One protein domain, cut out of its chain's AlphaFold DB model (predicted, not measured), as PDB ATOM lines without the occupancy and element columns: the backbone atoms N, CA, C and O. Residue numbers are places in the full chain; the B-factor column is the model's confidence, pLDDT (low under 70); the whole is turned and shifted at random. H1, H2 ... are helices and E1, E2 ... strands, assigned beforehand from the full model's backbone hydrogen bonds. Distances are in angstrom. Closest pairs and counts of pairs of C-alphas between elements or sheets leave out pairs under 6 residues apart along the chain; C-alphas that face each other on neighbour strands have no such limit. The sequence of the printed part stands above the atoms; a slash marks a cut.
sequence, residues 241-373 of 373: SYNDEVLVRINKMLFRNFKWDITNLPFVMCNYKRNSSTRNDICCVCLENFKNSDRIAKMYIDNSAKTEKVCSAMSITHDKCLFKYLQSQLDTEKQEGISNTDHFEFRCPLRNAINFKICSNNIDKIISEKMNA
ATOM      1  N   SER A 241      15.484  19.976 -39.835       89.06
ATOM      2  CA  SER A 241      16.187  19.294 -40.932       89.06
ATOM      3  C   SER A 241      17.168  18.230 -40.433       89.06
ATOM      4  O   SER A 241      17.244  17.142 -41.005       89.06
ATOM      5  N   TYR A 242      17.880  18.508 -39.340       90.12
ATOM      6  CA  TYR A 242      18.765  17.538 -38.709       90.12
ATOM      7  C   TYR A 242      18.011  16.329 -38.181       90.12
ATOM      8  O   TYR A 242      18.422  15.200 -38.429       90.12
ATOM      9  N   ASN A 243      16.916  16.545 -37.457       91.75
ATOM     10  CA  ASN A 243      16.149  15.453 -36.865       91.75
ATOM     11  C   ASN A 243      15.440  14.586 -37.917       91.75
ATOM     12  O   ASN A 243      15.386  13.366 -37.747       91.75
ATOM     13  N   ASP A 244      14.971  15.184 -39.017       92.12
ATOM     14  CA  ASP A 244      14.470  14.454 -40.190       92.12
ATOM     15  C   ASP A 244      15.577  13.552 -40.769       92.12
ATOM     16  O   ASP A 244      15.394  12.340 -40.910       92.12
ATOM     17  N   GLU A 245      16.781  14.097 -40.994       90.56
ATOM     18  CA  GLU A 245      17.911  13.311 -41.503       90.56
ATOM     19  C   GLU A 245      18.332  12.199 -40.531       90.56
ATOM     20  O   GLU A 245      18.504  11.047 -40.938       90.56
ATOM     21  N   VAL A 246      18.468  12.504 -39.238       92.38
ATOM     22  CA  VAL A 246      18.810  11.538 -38.185       92.38
ATOM     23  C   VAL A 246      17.863  10.340 -38.227       92.38
ATOM     24  O   VAL A 246      18.324   9.191 -38.240       92.38
ATOM     25  N   LEU A 247      16.550  10.592 -38.273       93.31
ATOM     26  CA  LEU A 247      15.551   9.531 -38.277       93.31
ATOM     27  C   LEU A 247      15.695   8.653 -39.522       93.31
ATOM     28  O   LEU A 247      15.727   7.426 -39.399       93.31
ATOM     29  N   VAL A 248      15.865   9.261 -40.700       92.06
ATOM     30  CA  VAL A 248      16.075   8.544 -41.965       92.06
ATOM     31  C   VAL A 248      17.321   7.652 -41.903       92.06
ATOM     32  O   VAL A 248      17.249   6.474 -42.263       92.06
ATOM     33  N   ARG A 249      18.455   8.167 -41.408       91.88
ATOM     34  CA  ARG A 249      19.726   7.419 -41.323       91.88
ATOM     35  C   ARG A 249      19.631   6.230 -40.371       91.88
ATOM     36  O   ARG A 249      20.023   5.117 -40.731       91.88
ATOM     37  N   ILE A 250      19.085   6.447 -39.174       93.94
ATOM     38  CA  ILE A 250      18.923   5.399 -38.159       93.94
ATOM     39  C   ILE A 250      17.957   4.320 -38.664       93.94
ATOM     40  O   ILE A 250      18.265   3.129 -38.584       93.94
ATOM     41  N   ASN A 251      16.826   4.723 -39.251       92.69
ATOM     42  CA  ASN A 251      15.831   3.817 -39.820       92.69
ATOM     43  C   ASN A 251      16.430   2.974 -40.970       92.69
ATOM     44  O   ASN A 251      16.339   1.744 -40.943       92.69
ATOM     45  N   LYS A 252      17.149   3.597 -41.925       90.88
ATOM     46  CA  LYS A 252      17.827   2.889 -43.039       90.88
ATOM     47  C   LYS A 252      18.810   1.829 -42.531       90.88
ATOM     48  O   LYS A 252      18.989   0.812 -43.196       90.88
ATOM     49  N   MET A 253      19.451   2.047 -41.381       92.19
ATOM     50  CA  MET A 253      20.422   1.110 -40.811       92.19
ATOM     51  C   MET A 253      19.762  -0.027 -40.016       92.19
ATOM     52  O   MET A 253      20.072  -1.197 -40.247       92.19
ATOM     53  N   LEU A 254      18.827   0.286 -39.110       91.12
ATOM     54  CA  LEU A 254      18.233  -0.693 -38.187       91.12
ATOM     55  C   LEU A 254      17.367  -1.756 -38.872       91.12
ATOM     56  O   LEU A 254      17.276  -2.875 -38.354       91.12
ATOM     57  N   PHE A 255      16.738  -1.420 -40.001       87.56
ATOM     58  CA  PHE A 255      15.777  -2.283 -40.700       87.56
ATOM     59  C   PHE A 255      16.325  -2.883 -42.006       87.56
ATOM     60  O   PHE A 255      15.566  -3.227 -42.911       87.56
ATOM     61  N   ARG A 256      17.651  -3.050 -42.098       86.88
ATOM     62  CA  ARG A 256      18.292  -3.859 -43.148       86.88
ATOM     63  C   ARG A 256      17.994  -5.356 -42.972       86.88
ATOM     64  O   ARG A 256      17.523  -5.804 -41.930       86.88
ATOM     65  N   ASN A 257      18.342  -6.144 -43.995       84.38
ATOM     66  CA  ASN A 257      18.200  -7.608 -43.998       84.38
ATOM     67  C   ASN A 257      18.872  -8.289 -42.794       84.38
ATOM     68  O   ASN A 257      18.331  -9.244 -42.240       84.38
ATOM     69  N   PHE A 258      20.050  -7.800 -42.403       88.69
ATOM     70  CA  PHE A 258      20.738  -8.220 -41.189       88.69
ATOM     71  C   PHE A 258      20.497  -7.190 -40.091       88.69
ATOM     72  O   PHE A 258      20.519  -5.984 -40.345       88.69
ATOM     73  N   LYS A 259      20.242  -7.677 -38.875       88.50
ATOM     74  CA  LYS A 259      19.873  -6.840 -37.734       88.50
ATOM     75  C   LYS A 259      21.090  -6.058 -37.247       88.50
ATOM     76  O   LYS A 259      21.920  -6.616 -36.540       88.50
ATOM     77  N   TRP A 260      21.149  -4.779 -37.597       93.62
ATOM     78  CA  TRP A 260      22.159  -3.867 -37.071       93.62
ATOM     79  C   TRP A 260      21.804  -3.369 -35.677       93.62
ATOM     80  O   TRP A 260      20.640  -3.063 -35.401       93.62
ATOM     81  N   ASP A 261      22.819  -3.236 -34.833       93.38
ATOM     82  CA  ASP A 261      22.749  -2.581 -33.536       93.38
ATOM     83  C   ASP A 261      23.508  -1.248 -33.563       93.38
ATOM     84  O   ASP A 261      24.661  -1.177 -33.995       93.38
ATOM     85  N   ILE A 262      22.845  -0.181 -33.116       94.94
ATOM     86  CA  ILE A 262      23.445   1.149 -32.984       94.94
ATOM     87  C   ILE A 262      23.607   1.403 -31.489       94.94
ATOM     88  O   ILE A 262      22.640   1.674 -30.779       94.94
ATOM     89  N   THR A 263      24.838   1.289 -31.003       93.50
ATOM     90  CA  THR A 263      25.092   1.051 -29.574       93.50
ATOM     91  C   THR A 263      25.055   2.311 -28.709       93.50
ATOM     92  O   THR A 263      25.202   2.220 -27.494       93.50
ATOM     93  N   ASN A 264      24.904   3.493 -29.310       93.25
ATOM     94  CA  ASN A 264      24.917   4.785 -28.618       93.25
ATOM     95  C   ASN A 264      23.621   5.591 -28.798       93.25
ATOM     96  O   ASN A 264      23.644   6.806 -28.620       93.25
ATOM     97  N   LEU A 265      22.510   4.943 -29.163       92.56
ATOM     98  CA  LEU A 265      21.200   5.593 -29.255       92.56
ATOM     99  C   LEU A 265      20.718   6.106 -27.881       92.56
ATOM    100  O   LEU A 265      21.088   5.548 -26.847       92.56
ATOM    101  N   PRO A 266      19.838   7.127 -27.845       88.94
ATOM    102  CA  PRO A 266      19.285   7.674 -26.597       88.94
ATOM    103  C   PRO A 266      18.260   6.740 -25.919       88.94
ATOM    104  O   PRO A 266      17.666   7.082 -24.899       88.94
ATOM    105  N   PHE A 267      18.048   5.551 -26.478       88.75
ATOM    106  CA  PHE A 267      17.197   4.486 -25.960       88.75
ATOM    107  C   PHE A 267      17.861   3.132 -26.223       88.75
ATOM    108  O   PHE A 267      18.709   2.997 -27.104       88.75
ATOM    109  N   VAL A 268      17.465   2.110 -25.465       88.88
ATOM    110  CA  VAL A 268      18.036   0.765 -25.593       88.88
ATOM    111  C   VAL A 268      17.177  -0.082 -26.513       88.88
ATOM    112  O   VAL A 268      15.976  -0.215 -26.307       88.88
ATOM    113  N   MET A 269      17.813  -0.720 -27.486       89.38
ATOM    114  CA  MET A 269      17.181  -1.686 -28.376       89.38
ATOM    115  C   MET A 269      17.562  -3.097 -27.939       89.38
ATOM    116  O   MET A 269      18.737  -3.400 -27.763       89.38
ATOM    117  N   CYS A 270      16.585  -3.979 -27.746       88.81
ATOM    118  CA  CYS A 270      16.865  -5.362 -27.358       88.81
ATOM    119  C   CYS A 270      15.751  -6.318 -27.792       88.81
ATOM    120  O   CYS A 270      14.661  -5.894 -28.166       88.81
ATOM    121  N   ASN A 271      16.023  -7.622 -27.742       89.56
ATOM    122  CA  ASN A 271      14.981  -8.627 -27.923       89.56
ATOM    123  C   ASN A 271      14.196  -8.783 -26.619       89.56
ATOM    124  O   ASN A 271      14.782  -8.982 -25.551       89.56
ATOM    125  N   TYR A 272      12.874  -8.733 -26.716       87.56
ATOM    126  CA  TYR A 272      11.976  -8.979 -25.609       87.56
ATOM    127  C   TYR A 272      12.117 -10.423 -25.127       87.56
ATOM    128  O   TYR A 272      12.039 -11.389 -25.899       87.56
ATOM    129  N   LYS A 273      12.325 -10.549 -23.819       83.75
ATOM    130  CA  LYS A 273      12.316 -11.807 -23.084       83.75
ATOM    131  C   LYS A 273      11.256 -11.675 -22.007       83.75
ATOM    132  O   LYS A 273      11.376 -10.813 -21.139       83.75
ATOM    133  N   ARG A 274      10.221 -12.510 -22.084       72.88
ATOM    134  CA  ARG A 274       9.152 -12.530 -21.092       72.88
ATOM    135  C   ARG A 274       9.727 -12.930 -19.734       72.88
ATOM    136  O   ARG A 274      10.259 -14.030 -19.600       72.88
ATOM    137  N   ASN A 275       9.595 -12.057 -18.743       67.81
ATOM    138  CA  ASN A 275       9.875 -12.417 -17.358       67.81
ATOM    139  C   ASN A 275       8.651 -13.125 -16.765       67.81
ATOM    140  O   ASN A 275       7.510 -12.767 -17.049       67.81
ATOM    141  N   SER A 276       8.883 -14.144 -15.937       56.12
ATOM    142  CA  SER A 276       7.824 -14.922 -15.274       56.12
ATOM    143  C   SER A 276       6.972 -14.092 -14.303       56.12
ATOM    144  O   SER A 276       5.879 -14.517 -13.938       56.12
ATOM    145  N   SER A 277       7.450 -12.910 -13.909       56.59
ATOM    146  CA  SER A 277       6.844 -12.026 -12.911       56.59
ATOM    147  C   SER A 277       5.967 -10.897 -13.473       56.59
ATOM    148  O   SER A 277       5.218 -10.306 -12.699       56.59
ATOM    149  N   THR A 278       5.996 -10.598 -14.779       53.66
ATOM    150  CA  THR A 278       5.184  -9.522 -15.381       53.66
ATOM    151  C   THR A 278       4.109 -10.094 -16.309       53.66
ATOM    152  O   THR A 278       4.378 -10.698 -17.351       53.66
ATOM    153  N   ARG A 279       2.836  -9.956 -15.909       50.09
ATOM    154  CA  ARG A 279       1.687 -10.282 -16.765       50.09
ATOM    155  C   ARG A 279       1.405  -9.091 -17.689       50.09
ATOM    156  O   ARG A 279       1.075  -8.019 -17.205       50.09
ATOM    157  N   ASN A 280       1.467  -9.355 -18.996       60.34
ATOM    158  CA  ASN A 280       1.029  -8.500 -20.107       60.34
ATOM    159  C   ASN A 280       1.795  -7.177 -20.267       60.34
ATOM    160  O   ASN A 280       1.215  -6.100 -20.157       60.34
ATOM    161  N   ASP A 281       3.082  -7.266 -20.613       78.31
ATOM    162  CA  ASP A 281       3.781  -6.120 -21.195       78.31
ATOM    163  C   ASP A 281       3.167  -5.838 -22.582       78.31
ATOM    164  O   ASP A 281       3.205  -6.678 -23.491       78.31
ATOM    165  N   ILE A 282       2.556  -4.662 -22.711       86.75
ATOM    166  CA  ILE A 282       1.860  -4.188 -23.908       86.75
ATOM    167  C   ILE A 282       2.639  -3.003 -24.477       86.75
ATOM    168  O   ILE A 282       3.093  -2.130 -23.739       86.75
ATOM    169  N   CYS A 283       2.770  -2.947 -25.799       89.44
ATOM    170  CA  CYS A 283       3.356  -1.802 -26.479       89.44
ATOM    171  C   CYS A 283       2.469  -0.564 -26.315       89.44
ATOM    172  O   CYS A 283       1.313  -0.568 -26.734       89.44
ATOM    173  N   CYS A 284       3.011   0.535 -25.783       86.62
ATOM    174  CA  CYS A 284       2.231   1.754 -25.529       86.62
ATOM    175  C   CYS A 284       1.816   2.533 -26.795       86.62
ATOM    176  O   CYS A 284       1.122   3.539 -26.686       86.62
ATOM    177  N   VAL A 285       2.215   2.070 -27.986       90.19
ATOM    178  CA  VAL A 285       1.860   2.681 -29.278       90.19
ATOM    179  C   VAL A 285       0.791   1.875 -30.015       90.19
ATOM    180  O   VAL A 285      -0.220   2.440 -30.416       90.19
ATOM    181  N   CYS A 286       0.993   0.567 -30.222       92.69
ATOM    182  CA  CYS A 286       0.019  -0.273 -30.936       92.69
ATOM    183  C   CYS A 286      -0.967  -0.997 -30.015       92.69
ATOM    184  O   CYS A 286      -1.921  -1.586 -30.508       92.69
ATOM    185  N   LEU A 287      -0.738  -0.965 -28.699       90.06
ATOM    186  CA  LEU A 287      -1.533  -1.667 -27.691       90.06
ATOM    187  C   LEU A 287      -1.546  -3.201 -27.856       90.06
ATOM    188  O   LEU A 287      -2.365  -3.889 -27.248       90.06
ATOM    189  N   GLU A 288      -0.603  -3.757 -28.625       91.56
ATOM    190  CA  GLU A 288      -0.418  -5.201 -28.775       91.56
ATOM    191  C   GLU A 288       0.563  -5.768 -27.738       91.56
ATOM    192  O   GLU A 288       1.520  -5.110 -27.319       91.56
ATOM    193  N   ASN A 289       0.350  -7.030 -27.356       90.06
ATOM    194  CA  ASN A 289       1.255  -7.771 -26.475       90.06
ATOM    195  C   ASN A 289       2.586  -8.078 -27.174       90.06
ATOM    196  O   ASN A 289       2.603  -8.502 -28.333       90.06
ATOM    197  N   PHE A 290       3.691  -7.988 -26.436       89.38
ATOM    198  CA  PHE A 290       4.988  -8.443 -26.936       89.38
ATOM    199  C   PHE A 290       5.058  -9.971 -27.032       89.38
ATOM    200  O   PHE A 290       4.724 -10.701 -26.091       89.38
ATOM    201  N   LYS A 291       5.561 -10.470 -28.162       89.00
ATOM    202  CA  LYS A 291       5.921 -11.876 -28.359       89.00
ATOM    203  C   LYS A 291       7.381 -12.094 -27.980       89.00
ATOM    204  O   LYS A 291       8.220 -11.200 -28.088       89.00
ATOM    205  N   ASN A 292       7.712 -13.311 -27.549       83.62
ATOM    206  CA  ASN A 292       9.110 -13.682 -27.328       83.62
ATOM    207  C   ASN A 292       9.918 -13.419 -28.603       83.62
ATOM    208  O   ASN A 292       9.471 -13.786 -29.687       83.62
ATOM    209  N   SER A 293      11.107 -12.832 -28.452       84.19
ATOM    210  CA  SER A 293      12.001 -12.407 -29.543       84.19
ATOM    211  C   SER A 293      11.554 -11.194 -30.368       84.19
ATOM    212  O   SER A 293      12.297 -10.800 -31.272       84.19
ATOM    213  N   ASP A 294      10.427 -10.553 -30.031       89.50
ATOM    214  CA  ASP A 294      10.098  -9.236 -30.584       89.50
ATOM    215  C   ASP A 294      11.233  -8.261 -30.284       89.50
ATOM    216  O   ASP A 294      11.768  -8.228 -29.174       89.50
ATOM    217  N   ARG A 295      11.613  -7.450 -31.269       89.75
ATOM    218  CA  ARG A 295      12.578  -6.378 -31.044       89.75
ATOM    219  C   ARG A 295      11.847  -5.182 -30.445       89.75
ATOM    220  O   ARG A 295      10.863  -4.696 -31.001       89.75
ATOM    221  N   ILE A 296      12.333  -4.726 -29.301       91.19
ATOM    222  CA  ILE A 296      11.725  -3.651 -28.526       91.19
ATOM    223  C   ILE A 296      12.711  -2.512 -28.302       91.19
ATOM    224  O   ILE A 296      13.921  -2.728 -28.184       91.19
ATOM    225  N   ALA A 297      12.164  -1.307 -28.211       90.69
ATOM    226  CA  ALA A 297      12.851  -0.125 -27.733       90.69
ATOM    227  C   ALA A 297      12.440   0.127 -26.280       90.69
ATOM    228  O   ALA A 297      11.255   0.104 -25.946       90.69
ATOM    229  N   LYS A 298      13.429   0.349 -25.420       88.00
ATOM    230  CA  LYS A 298      13.269   0.698 -24.013       88.00
ATOM    231  C   LYS A 298      13.790   2.100 -23.795       88.00
ATOM    232  O   LYS A 298      14.970   2.384 -24.014       88.00
ATOM    233  N   MET A 299      12.904   2.958 -23.332       84.69
ATOM    234  CA  MET A 299      13.230   4.326 -22.991       84.69
ATOM    235  C   MET A 299      13.379   4.479 -21.489       84.69
ATOM    236  O   MET A 299      12.604   3.910 -20.724       84.69
ATOM    237  N   TYR A 300      14.358   5.260 -21.062       74.50
ATOM    238  CA  TYR A 300      14.596   5.503 -19.645       74.50
ATOM    239  C   TYR A 300      14.177   6.917 -19.291       74.50
ATOM    240  O   TYR A 300      14.366   7.843 -20.078       74.50
ATOM    241  N   ILE A 301      13.597   7.058 -18.107       67.31
ATOM    242  CA  ILE A 301      13.279   8.354 -17.524       67.31
ATOM    243  C   ILE A 301      14.441   8.711 -16.601       67.31
ATOM    244  O   ILE A 301      14.762   7.936 -15.693       67.31
ATOM    245  N   ASP A 302      15.070   9.863 -16.834       59.50
ATOM    246  CA  ASP A 302      15.977  10.449 -15.852       59.50
ATOM    247  C   ASP A 302      15.125  10.964 -14.694       59.50
ATOM    248  O   ASP A 302      14.401  11.954 -14.806       59.50
ATOM    249  N   ASN A 303      15.159  10.239 -13.581       53.44
ATOM    250  CA  ASN A 303      14.459  10.638 -12.376       53.44
ATOM    251  C   ASN A 303      15.413  11.543 -11.593       53.44
ATOM    252  O   ASN A 303      16.346  11.053 -10.969       53.44
ATOM    253  N   SER A 304      15.212  12.863 -11.637       52.34
ATOM    254  CA  SER A 304      16.129  13.871 -11.064       52.34
ATOM    255  C   SER A 304      16.465  13.678  -9.574       52.34
ATOM    256  O   SER A 304      17.417  14.273  -9.079       52.34
ATOM    257  N   ALA A 305      15.721  12.827  -8.862       52.06
ATOM    258  CA  ALA A 305      15.923  12.496  -7.454       52.06
ATOM    259  C   ALA A 305      16.738  11.209  -7.185       52.06
ATOM    260  O   ALA A 305      17.037  10.924  -6.026       52.06
ATOM    261  N   LYS A 306      17.082  10.402  -8.201       47.41
ATOM    262  CA  LYS A 306      17.846   9.150  -8.040       47.41
ATOM    263  C   LYS A 306      18.852   8.996  -9.179       47.41
ATOM    264  O   LYS A 306      18.514   9.183 -10.337       47.41
ATOM    265  N   THR A 307      20.071   8.570  -8.868       50.50
ATOM    266  CA  THR A 307      21.118   8.231  -9.854       50.50
ATOM    267  C   THR A 307      20.758   7.042 -10.761       50.50
ATOM    268  O   THR A 307      21.536   6.678 -11.642       50.50
ATOM    269  N   GLU A 308      19.586   6.431 -10.570       50.34
ATOM    270  CA  GLU A 308      19.108   5.274 -11.316       50.34
ATOM    271  C   GLU A 308      18.115   5.676 -12.412       50.34
ATOM    272  O   GLU A 308      17.032   6.206 -12.154       50.34
ATOM    273  N   LYS A 309      18.472   5.349 -13.655       57.81
ATOM    274  CA  LYS A 309      17.578   5.406 -14.814       57.81
ATOM    275  C   LYS A 309      16.486   4.347 -14.677       57.81
ATOM    276  O   LYS A 309      16.774   3.153 -14.738       57.81
ATOM    277  N   VAL A 310      15.227   4.763 -14.547       54.88
ATOM    278  CA  VAL A 310      14.092   3.831 -14.436       54.88
ATOM    279  C   VAL A 310      13.427   3.656 -15.804       54.88
ATOM    280  O   VAL A 310      12.986   4.624 -16.424       54.88
ATOM    281  N   CYS A 311      13.344   2.411 -16.284       58.47
ATOM    282  CA  CYS A 311      12.502   2.038 -17.423       58.47
ATOM    283  C   CYS A 311      11.104   1.713 -16.887       58.47
ATOM    284  O   CYS A 311      10.928   0.712 -16.192       58.47
ATOM    285  N   SER A 312      10.114   2.552 -17.182       61.91
ATOM    286  CA  SER A 312       8.716   2.221 -16.896       61.91
ATOM    287  C   SER A 312       8.255   1.111 -17.850       61.91
ATOM    288  O   SER A 312       8.683   1.067 -18.998       61.91
ATOM    289  N   ALA A 313       7.342   0.230 -17.440       60.31
ATOM    290  CA  ALA A 313       6.712  -0.697 -18.391       60.31
ATOM    291  C   ALA A 313       6.021   0.063 -19.546       60.31
ATOM    292  O   ALA A 313       5.997  -0.406 -20.680       60.31
ATOM    293  N   MET A 314       5.555   1.293 -19.285       60.97
ATOM    294  CA  MET A 314       4.967   2.181 -20.296       60.97
ATOM    295  C   MET A 314       6.002   2.838 -21.225       60.97
ATOM    296  O   MET A 314       5.623   3.556 -22.149       60.97
ATOM    297  N   SER A 315       7.301   2.633 -20.987       74.88
ATOM    298  CA  SER A 315       8.397   3.159 -21.809       74.88
ATOM    299  C   SER A 315       8.981   2.112 -22.765       74.88
ATOM    300  O   SER A 315      10.047   2.329 -23.347       74.88
ATOM    301  N   ILE A 316       8.279   0.984 -22.928       86.81
ATOM    302  CA  ILE A 316       8.625  -0.098 -23.847       86.81
ATOM    303  C   ILE A 316       7.690  -0.065 -25.056       86.81
ATOM    304  O   ILE A 316       6.465  -0.061 -24.928       86.81
ATOM    305  N   THR A 317       8.269  -0.094 -26.250       90.94
ATOM    306  CA  THR A 317       7.536  -0.162 -27.519       90.94
ATOM    307  C   THR A 317       8.154  -1.210 -28.428       90.94
ATOM    308  O   THR A 317       9.345  -1.506 -28.317       90.94
ATOM    309  N   HIS A 318       7.400  -1.724 -29.402       92.69
ATOM    310  CA  HIS A 318       8.034  -2.373 -30.552       92.69
ATOM    311  C   HIS A 318       8.931  -1.355 -31.254       92.69
ATOM    312  O   HIS A 318       8.597  -0.168 -31.320       92.69
ATOM    313  N   ASP A 319      10.059  -1.806 -31.792       91.38
ATOM    314  CA  ASP A 319      10.985  -0.935 -32.514       91.38
ATOM    315  C   ASP A 319      10.294  -0.191 -33.668       91.38
ATOM    316  O   ASP A 319      10.308   1.037 -33.720       91.38
ATOM    317  N   LYS A 320       9.577  -0.915 -34.531       92.69
ATOM    318  CA  LYS A 320       8.815  -0.346 -35.651       92.69
ATOM    319  C   LYS A 320       7.755   0.649 -35.189       92.69
ATOM    320  O   LYS A 320       7.510   1.637 -35.875       92.69
ATOM    321  N   CYS A 321       7.136   0.410 -34.033       94.38
ATOM    322  CA  CYS A 321       6.152   1.326 -33.467       94.38
ATOM    323  C   CYS A 321       6.792   2.639 -33.014       94.38
ATOM    324  O   CYS A 321       6.227   3.692 -33.295       94.38
ATOM    325  N   LEU A 322       7.973   2.595 -32.382       93.25
ATOM    326  CA  LEU A 322       8.706   3.810 -32.018       93.25
ATOM    327  C   LEU A 322       9.038   4.633 -33.260       93.25
ATOM    328  O   LEU A 322       8.696   5.806 -33.316       93.25
ATOM    329  N   PHE A 323       9.650   4.023 -34.277       93.62
ATOM    330  CA  PHE A 323      10.048   4.757 -35.484       93.62
ATOM    331  C   PHE A 323       8.848   5.307 -36.259       93.62
ATOM    332  O   PHE A 323       8.915   6.430 -36.749       93.62
ATOM    333  N   LYS A 324       7.723   4.580 -36.305       94.81
ATOM    334  CA  LYS A 324       6.473   5.100 -36.876       94.81
ATOM    335  C   LYS A 324       5.936   6.298 -36.085       94.81
ATOM    336  O   LYS A 324       5.463   7.256 -36.685       94.81
ATOM    337  N   TYR A 325       6.026   6.258 -34.757       94.81
ATOM    338  CA  TYR A 325       5.608   7.358 -33.890       94.81
ATOM    339  C   TYR A 325       6.503   8.601 -34.041       94.81
ATOM    340  O   TYR A 325       6.001   9.722 -34.115       94.81
ATOM    341  N   LEU A 326       7.823   8.421 -34.138       94.75
ATOM    342  CA  LEU A 326       8.749   9.521 -34.422       94.75
ATOM    343  C   LEU A 326       8.483  10.121 -35.808       94.75
ATOM    344  O   LEU A 326       8.411  11.338 -35.936       94.75
ATOM    345  N   GLN A 327       8.244   9.283 -36.821       95.19
ATOM    346  CA  GLN A 327       7.895   9.758 -38.160       95.19
ATOM    347  C   GLN A 327       6.615  10.601 -38.149       95.19
ATOM    348  O   GLN A 327       6.597  11.672 -38.741       95.19
ATOM    349  N   SER A 328       5.578  10.181 -37.411       95.50
ATOM    350  CA  SER A 328       4.342  10.969 -37.330       95.50
ATOM    351  C   SER A 328       4.538  12.358 -36.722       95.50
ATOM    352  O   SER A 328       3.843  13.277 -37.129       95.50
ATOM    353  N   GLN A 329       5.497  12.541 -35.803       95.12
ATOM    354  CA  GLN A 329       5.815  13.877 -35.281       95.12
ATOM    355  C   GLN A 329       6.390  14.775 -36.379       95.12
ATOM    356  O   GLN A 329       5.949  15.907 -36.521       95.12
ATOM    357  N   LEU A 330       7.315  14.263 -37.198       94.25
ATOM    358  CA  LEU A 330       7.853  15.025 -38.332       94.25
ATOM    359  C   LEU A 330       6.768  15.374 -39.351       94.25
ATOM    360  O   LEU A 330       6.756  16.483 -39.879       94.25
ATOM    361  N   ASP A 331       5.877  14.425 -39.640       94.06
ATOM    362  CA  ASP A 331       4.804  14.617 -40.613       94.06
ATOM    363  C   ASP A 331       3.802  15.679 -40.131       94.06
ATOM    364  O   ASP A 331       3.362  16.503 -40.932       94.06
ATOM    365  N   THR A 332       3.477  15.699 -38.832       93.88
ATOM    366  CA  THR A 332       2.625  16.730 -38.219       93.88
ATOM    367  C   THR A 332       3.273  18.110 -38.294       93.88
ATOM    368  O   THR A 332       2.658  19.027 -38.827       93.88
ATOM    369  N   GLU A 333       4.527  18.264 -37.867       92.06
ATOM    370  CA  GLU A 333       5.199  19.573 -37.909       92.06
ATOM    371  C   GLU A 333       5.371  20.093 -39.348       92.06
ATOM    372  O   GLU A 333       5.203  21.284 -39.613       92.06
ATOM    373  N   LYS A 334       5.629  19.199 -40.321       90.50
ATOM    374  CA  LYS A 334       5.641  19.548 -41.755       90.50
ATOM    375  C   LYS A 334       4.295  20.110 -42.216       90.50
ATOM    376  O   LYS A 334       4.274  21.051 -43.005       90.50
ATOM    377  N   GLN A 335       3.181  19.541 -41.750       90.56
ATOM    378  CA  GLN A 335       1.833  20.034 -42.067       90.56
ATOM    379  C   GLN A 335       1.525  21.369 -41.385       90.56
ATOM    380  O   GLN A 335       0.806  22.188 -41.954       90.56
ATOM    381  N   GLU A 336       2.088  21.604 -40.201       90.94
ATOM    382  CA  GLU A 336       1.955  22.857 -39.452       90.94
ATOM    383  C   GLU A 336       2.878  23.977 -39.971       90.94
ATOM    384  O   GLU A 336       2.775  25.120 -39.533       90.94
ATOM    385  N   GLY A 337       3.720  23.683 -40.970       87.75
ATOM    386  CA  GLY A 337       4.532  24.675 -41.672       87.75
ATOM    387  C   GLY A 337       5.855  25.011 -40.984       87.75
ATOM    388  O   GLY A 337       6.368  26.111 -41.192       87.75
ATOM    389  N   ILE A 338       6.411  24.090 -40.187       89.88
ATOM    390  CA  ILE A 338       7.725  24.266 -39.554       89.88
ATOM    391  C   ILE A 338       8.816  24.554 -40.601       89.88
ATOM    392  O   ILE A 338       8.873  23.921 -41.661       89.88
ATOM    393  N   SER A 339       9.717  25.495 -40.313       86.94
ATOM    394  CA  SER A 339      10.896  25.722 -41.149       86.94
ATOM    395  C   SER A 339      11.966  24.666 -40.875       86.94
ATOM    396  O   SER A 339      12.168  24.213 -39.749       86.94
ATOM    397  N   ASN A 340      12.758  24.340 -41.899       83.50
ATOM    398  CA  ASN A 340      13.907  23.433 -41.788       83.50
ATOM    399  C   ASN A 340      14.917  23.853 -40.705       83.50
ATOM    400  O   ASN A 340      15.637  23.005 -40.170       83.50
ATOM    401  N   THR A 341      14.991  25.151 -40.406       84.88
ATOM    402  CA  THR A 341      15.918  25.735 -39.430       84.88
ATOM    403  C   THR A 341      15.340  25.847 -38.024       84.88
ATOM    404  O   THR A 341      16.081  26.204 -37.110       84.88
ATOM    405  N   ASP A 342      14.051  25.567 -37.840       87.75
ATOM    406  CA  ASP A 342      13.395  25.734 -36.548       87.75
ATOM    407  C   ASP A 342      13.824  24.649 -35.568       87.75
ATOM    408  O   ASP A 342      14.201  23.537 -35.948       87.75
ATOM    409  N   HIS A 343      13.776  24.985 -34.280       90.19
ATOM    410  CA  HIS A 343      14.027  24.015 -33.228       90.19
ATOM    411  C   HIS A 343      12.970  22.912 -33.275       90.19
ATOM    412  O   HIS A 343      11.775  23.191 -33.247       90.19
ATOM    413  N   PHE A 344      13.421  21.663 -33.274       90.88
ATOM    414  CA  PHE A 344      12.541  20.510 -33.192       90.88
ATOM    415  C   PHE A 344      13.139  19.492 -32.225       90.88
ATOM    416  O   PHE A 344      14.348  19.250 -32.208       90.88
ATOM    417  N   GLU A 345      12.284  18.892 -31.408       90.25
ATOM    418  CA  GLU A 345      12.678  17.887 -30.435       90.25
ATOM    419  C   GLU A 345      11.712  16.713 -30.498       90.25
ATOM    420  O   GLU A 345      10.521  16.849 -30.214       90.25
ATOM    421  N   PHE A 346      12.248  15.532 -30.800       92.06
ATOM    422  CA  PHE A 346      11.475  14.309 -30.690       92.06
ATOM    423  C   PHE A 346      11.059  14.067 -29.250       92.06
ATOM    424  O   PHE A 346      11.867  14.132 -28.321       92.06
ATOM    425  N   ARG A 347       9.808  13.662 -29.080       90.38
ATOM    426  CA  ARG A 347       9.301  13.163 -27.810       90.38
ATOM    427  C   ARG A 347       8.908  11.712 -27.947       90.38
ATOM    428  O   ARG A 347       8.551  11.237 -29.019       90.38
ATOM    429  N   CYS A 348       8.982  10.974 -26.854       86.94
ATOM    430  CA  CYS A 348       8.414   9.635 -26.810       86.94
ATOM    431  C   CYS A 348       6.929   9.643 -26.465       86.94
ATOM    432  O   CYS A 348       6.407  10.685 -26.074       86.94
ATOM    433  N   PRO A 349       6.252   8.480 -26.501       84.94
ATOM    434  CA  PRO A 349       4.862   8.382 -26.056       84.94
ATOM    435  C   PRO A 349       4.630   8.867 -24.613       84.94
ATOM    436  O   PRO A 349       3.550   9.349 -24.287       84.94
ATOM    437  N   LEU A 350       5.657   8.811 -23.754       82.06
ATOM    438  CA  LEU A 350       5.638   9.362 -22.389       82.06
ATOM    439  C   LEU A 350       6.062  10.838 -22.306       82.06
ATOM    440  O   LEU A 350       6.274  11.356 -21.215       82.06
ATOM    441  N   ARG A 351       6.203  11.516 -23.449       83.88
ATOM    442  CA  ARG A 351       6.583  12.928 -23.609       83.88
ATOM    443  C   ARG A 351       7.998  13.315 -23.167       83.88
ATOM    444  O   ARG A 351       8.313  14.507 -23.181       83.88
ATOM    445  N   ASN A 352       8.856  12.346 -22.843       84.00
ATOM    446  CA  ASN A 352      10.278  12.596 -22.594       84.00
ATOM    447  C   ASN A 352      11.001  12.925 -23.899       84.00
ATOM    448  O   ASN A 352      10.738  12.294 -24.927       84.00
ATOM    449  N   ALA A 353      11.931  13.873 -23.828       87.19
ATOM    450  CA  ALA A 353      12.774  14.270 -24.946       87.19
ATOM    451  C   ALA A 353      13.686  13.121 -25.404       87.19
ATOM    452  O   ALA A 353      14.291  12.417 -24.593       87.19
ATOM    453  N   ILE A 354      13.810  12.958 -26.718       89.06
ATOM    454  CA  ILE A 354      14.757  12.064 -27.379       89.06
ATOM    455  C   ILE A 354      15.756  12.942 -28.119       89.06
ATOM    456  O   ILE A 354      15.465  13.482 -29.184       89.06
ATOM    457  N   ASN A 355      16.953  13.066 -27.554       88.81
ATOM    458  CA  ASN A 355      17.996  13.914 -28.109       88.81
ATOM    459  C   ASN A 355      19.108  13.080 -28.758       88.81
ATOM    460  O   ASN A 355      19.974  12.525 -28.078       88.81
ATOM    461  N   PHE A 356      19.111  13.038 -30.091       89.81
ATOM    462  CA  PHE A 356      20.143  12.349 -30.868       89.81
ATOM    463  C   PHE A 356      21.462  13.133 -30.993       89.81
ATOM    464  O   PHE A 356      22.500  12.529 -31.264       89.81
ATOM    465  N   LYS A 357      21.475  14.448 -30.730       88.75
ATOM    466  CA  LYS A 357      22.702  15.274 -30.735       88.75
ATOM    467  C   LYS A 357      23.673  14.836 -29.630       88.75
ATOM    468  O   LYS A 357      24.888  14.914 -29.796       88.75
ATOM    469  N   ILE A 358      23.163  14.275 -28.528       87.88
ATOM    470  CA  ILE A 358      23.992  13.669 -27.469       87.88
ATOM    471  C   ILE A 358      24.844  12.515 -28.023       87.88
ATOM    472  O   ILE A 358      26.001  12.354 -27.631       87.88
ATOM    473  N   CYS A 359      24.301  11.727 -28.951       88.62
ATOM    474  CA  CYS A 359      24.996  10.589 -29.548       88.62
ATOM    475  C   CYS A 359      26.227  11.040 -30.343       88.62
ATOM    476  O   CYS A 359      27.306  10.466 -30.181       88.62
ATOM    477  N   SER A 360      26.079  12.090 -31.157       83.50
ATOM    478  CA  SER A 360      27.161  12.629 -31.987       83.50
ATOM    479  C   SER A 360      28.187  13.427 -31.180       83.50
ATOM    480  O   SER A 360      29.380  13.356 -31.477       83.50
ATOM    481  N   ASN A 361      27.767  14.115 -30.116       86.88
ATOM    482  CA  ASN A 361      28.677  14.817 -29.204       86.88
ATOM    483  C   ASN A 361      29.590  13.852 -28.430       86.88
ATOM    484  O   ASN A 361      30.758  14.152 -28.194       86.88
ATOM    485  N   ASN A 362      29.087  12.667 -28.076       90.31
ATOM    486  CA  ASN A 362      29.849  11.672 -27.321       90.31
ATOM    487  C   ASN A 362      30.783  10.813 -28.185       90.31
ATOM    488  O   ASN A 362      31.523   9.994 -27.641       90.31
ATOM    489  N   ILE A 363      30.780  10.972 -29.514       93.12
ATOM    490  CA  ILE A 363      31.475  10.032 -30.398       93.12
ATOM    491  C   ILE A 363      32.987   9.973 -30.159       93.12
ATOM    492  O   ILE A 363      33.572   8.893 -30.154       93.12
ATOM    493  N   ASP A 364      33.617  11.113 -29.882       92.62
ATOM    494  CA  ASP A 364      35.062  11.181 -29.662       92.62
ATOM    495  C   ASP A 364      35.467  10.465 -28.364       92.62
ATOM    496  O   ASP A 364      36.502   9.795 -28.301       92.62
ATOM    497  N   LYS A 365      34.606  10.533 -27.341       94.00
ATOM    498  CA  LYS A 365      34.765   9.765 -26.105       94.00
ATOM    499  C   LYS A 365      34.655   8.266 -26.385       94.00
ATOM    500  O   LYS A 365      35.536   7.521 -25.976       94.00
ATOM    501  N   ILE A 366      33.645   7.841 -27.146       94.06
ATOM    502  CA  ILE A 366      33.439   6.427 -27.500       94.06
ATOM    503  C   ILE A 366      34.637   5.869 -28.282       94.06
ATOM    504  O   ILE A 366      35.102   4.765 -28.005       94.06
ATOM    505  N   ILE A 367      35.163   6.630 -29.246       94.31
ATOM    506  CA  ILE A 367      36.354   6.236 -30.009       94.31
ATOM    507  C   ILE A 367      37.567   6.090 -29.076       94.31
ATOM    508  O   ILE A 367      38.328   5.129 -29.198       94.31
ATOM    509  N   SER A 368      37.740   7.014 -28.130       93.44
ATOM    510  CA  SER A 368      38.841   6.971 -27.159       93.44
ATOM    511  C   SER A 368      38.728   5.775 -26.209       93.44
ATOM    512  O   SER A 368      39.718   5.099 -25.953       93.44
ATOM    513  N   GLU A 369      37.524   5.473 -25.720       93.38
ATOM    514  CA  GLU A 369      37.256   4.309 -24.866       93.38
ATOM    515  C   GLU A 369      37.516   2.994 -25.607       93.38
ATOM    516  O   GLU A 369      38.175   2.114 -25.061       93.38
ATOM    517  N   LYS A 370      37.095   2.886 -26.875       92.94
ATOM    518  CA  LYS A 370      37.387   1.722 -27.730       92.94
ATOM    519  C   LYS A 370      38.882   1.461 -27.889       92.94
ATOM    520  O   LYS A 370      39.277   0.311 -27.981       92.94
ATOM    521  N   MET A 371      39.703   2.507 -27.938       90.69
ATOM    522  CA  MET A 371      41.159   2.378 -28.063       90.69
ATOM    523  C   MET A 371      41.849   1.889 -26.782       90.69
ATOM    524  O   MET A 371      42.996   1.446 -26.861       90.69
ATOM    525  N   ASN A 372      41.178   1.996 -25.632       86.81
ATOM    526  CA  ASN A 372      41.704   1.624 -24.316       86.81
ATOM    527  C   ASN A 372      41.167   0.276 -23.798       86.81
ATOM    528  O   ASN A 372      41.673  -0.211 -22.787       86.81
ATOM    529  N   ALA A 373      40.139  -0.281 -24.444       72.81
ATOM    530  CA  ALA A 373      39.571  -1.600 -24.164       72.81
ATOM    531  C   ALA A 373      40.323  -2.693 -24.932       72.81
ATOM    532  O   ALA A 373      40.473  -3.797 -24.361       72.81
TER     533      ALA A 373
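This is residues 241 to 373 of the 373 residues of an uncharacterized protein of viral metagenome (UniProt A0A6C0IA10). Two helices, H1 and H2, lie side by side and run opposite ways, and a small three-stranded sheet, E1 E2 E3, sits at the end of the pair where H2 begins. Long loops run between the strands, and after H2 a long link folds back and leads to H3 and H4, which run away from this body; residues 367 to 373, of which 367 to 372 belong to H4, stick out. The printed part has 133 residues with four named helices and three named strands, in the order H1 E1 E2 E3 H2 H3 H4; the sheet's order is E1 - E2 - E3, all antiparallel. The class is mostly helix, though under half of the residues are in named elements. The whole is compact, with a radius of gyration of the C-alphas of 16.1 A, and spans 48 by 45 by 41 A.

Find C-alpha 241 at (16.187, 19.294, -40.932); from there H1, residues 241 to 254, runs 20.3 A. Next come E1, residues 268 to 271, E2, residues 295 to 298, and E3, residues 316 to 318. H2, residues 319 to 336, begins at C-alpha 319, (10.985, -0.935, -32.514), and runs 26.4 A. H3 is residues 357 to 361. H4, residues 363 to 372, runs 14.6 A and ends at C-alpha 372, (41.704, 1.624, -24.316).

Look first at H1 and H2, which touch, H2 with residues 323 to 330 alone; their closest C-alphas, of Asp 244 and Leu 330, are 6.9 A apart. They have a shallow tilt of 23 degrees, opposite ways. H2 is on the sheet but only grazes it, with residues 319 to 324; its closest C-alpha pair with E2, Ile 296 and Asp 319, is 4.9 A apart. H1 is not on the sheet. The strands form a meander, each the antiparallel neighbour of the one before, and E1 and E2 form a hairpin, as do E2 and E3. Between E1 and E2, N 296 and O 270 are within hydrogen-bond range at 2.8 A; between E2 and E3, N 297 and O 317 are too, at 2.8 A. H3 and H4 meet only through their link, and H2 and H3 are apart. In H1, H2, H3 and H4, every O i to N i+4 pair is within hydrogen-bond range.

The two C-alphas farthest apart, of Ser 276 and Ser 339, are 48.3 A apart. The printed part has no cut and ends at residue 373, the chain's last. The links H1 to E1, E1 to E2, E2 to E3 and H2 to H3 are long. In the link from H2 to H3, residues 346 to 347 pair antiparallel with residues 353 to 354. The mean pLDDT of the printed part is 84.5; look for values under 70 at residues 275 to 280 and 301 to 314.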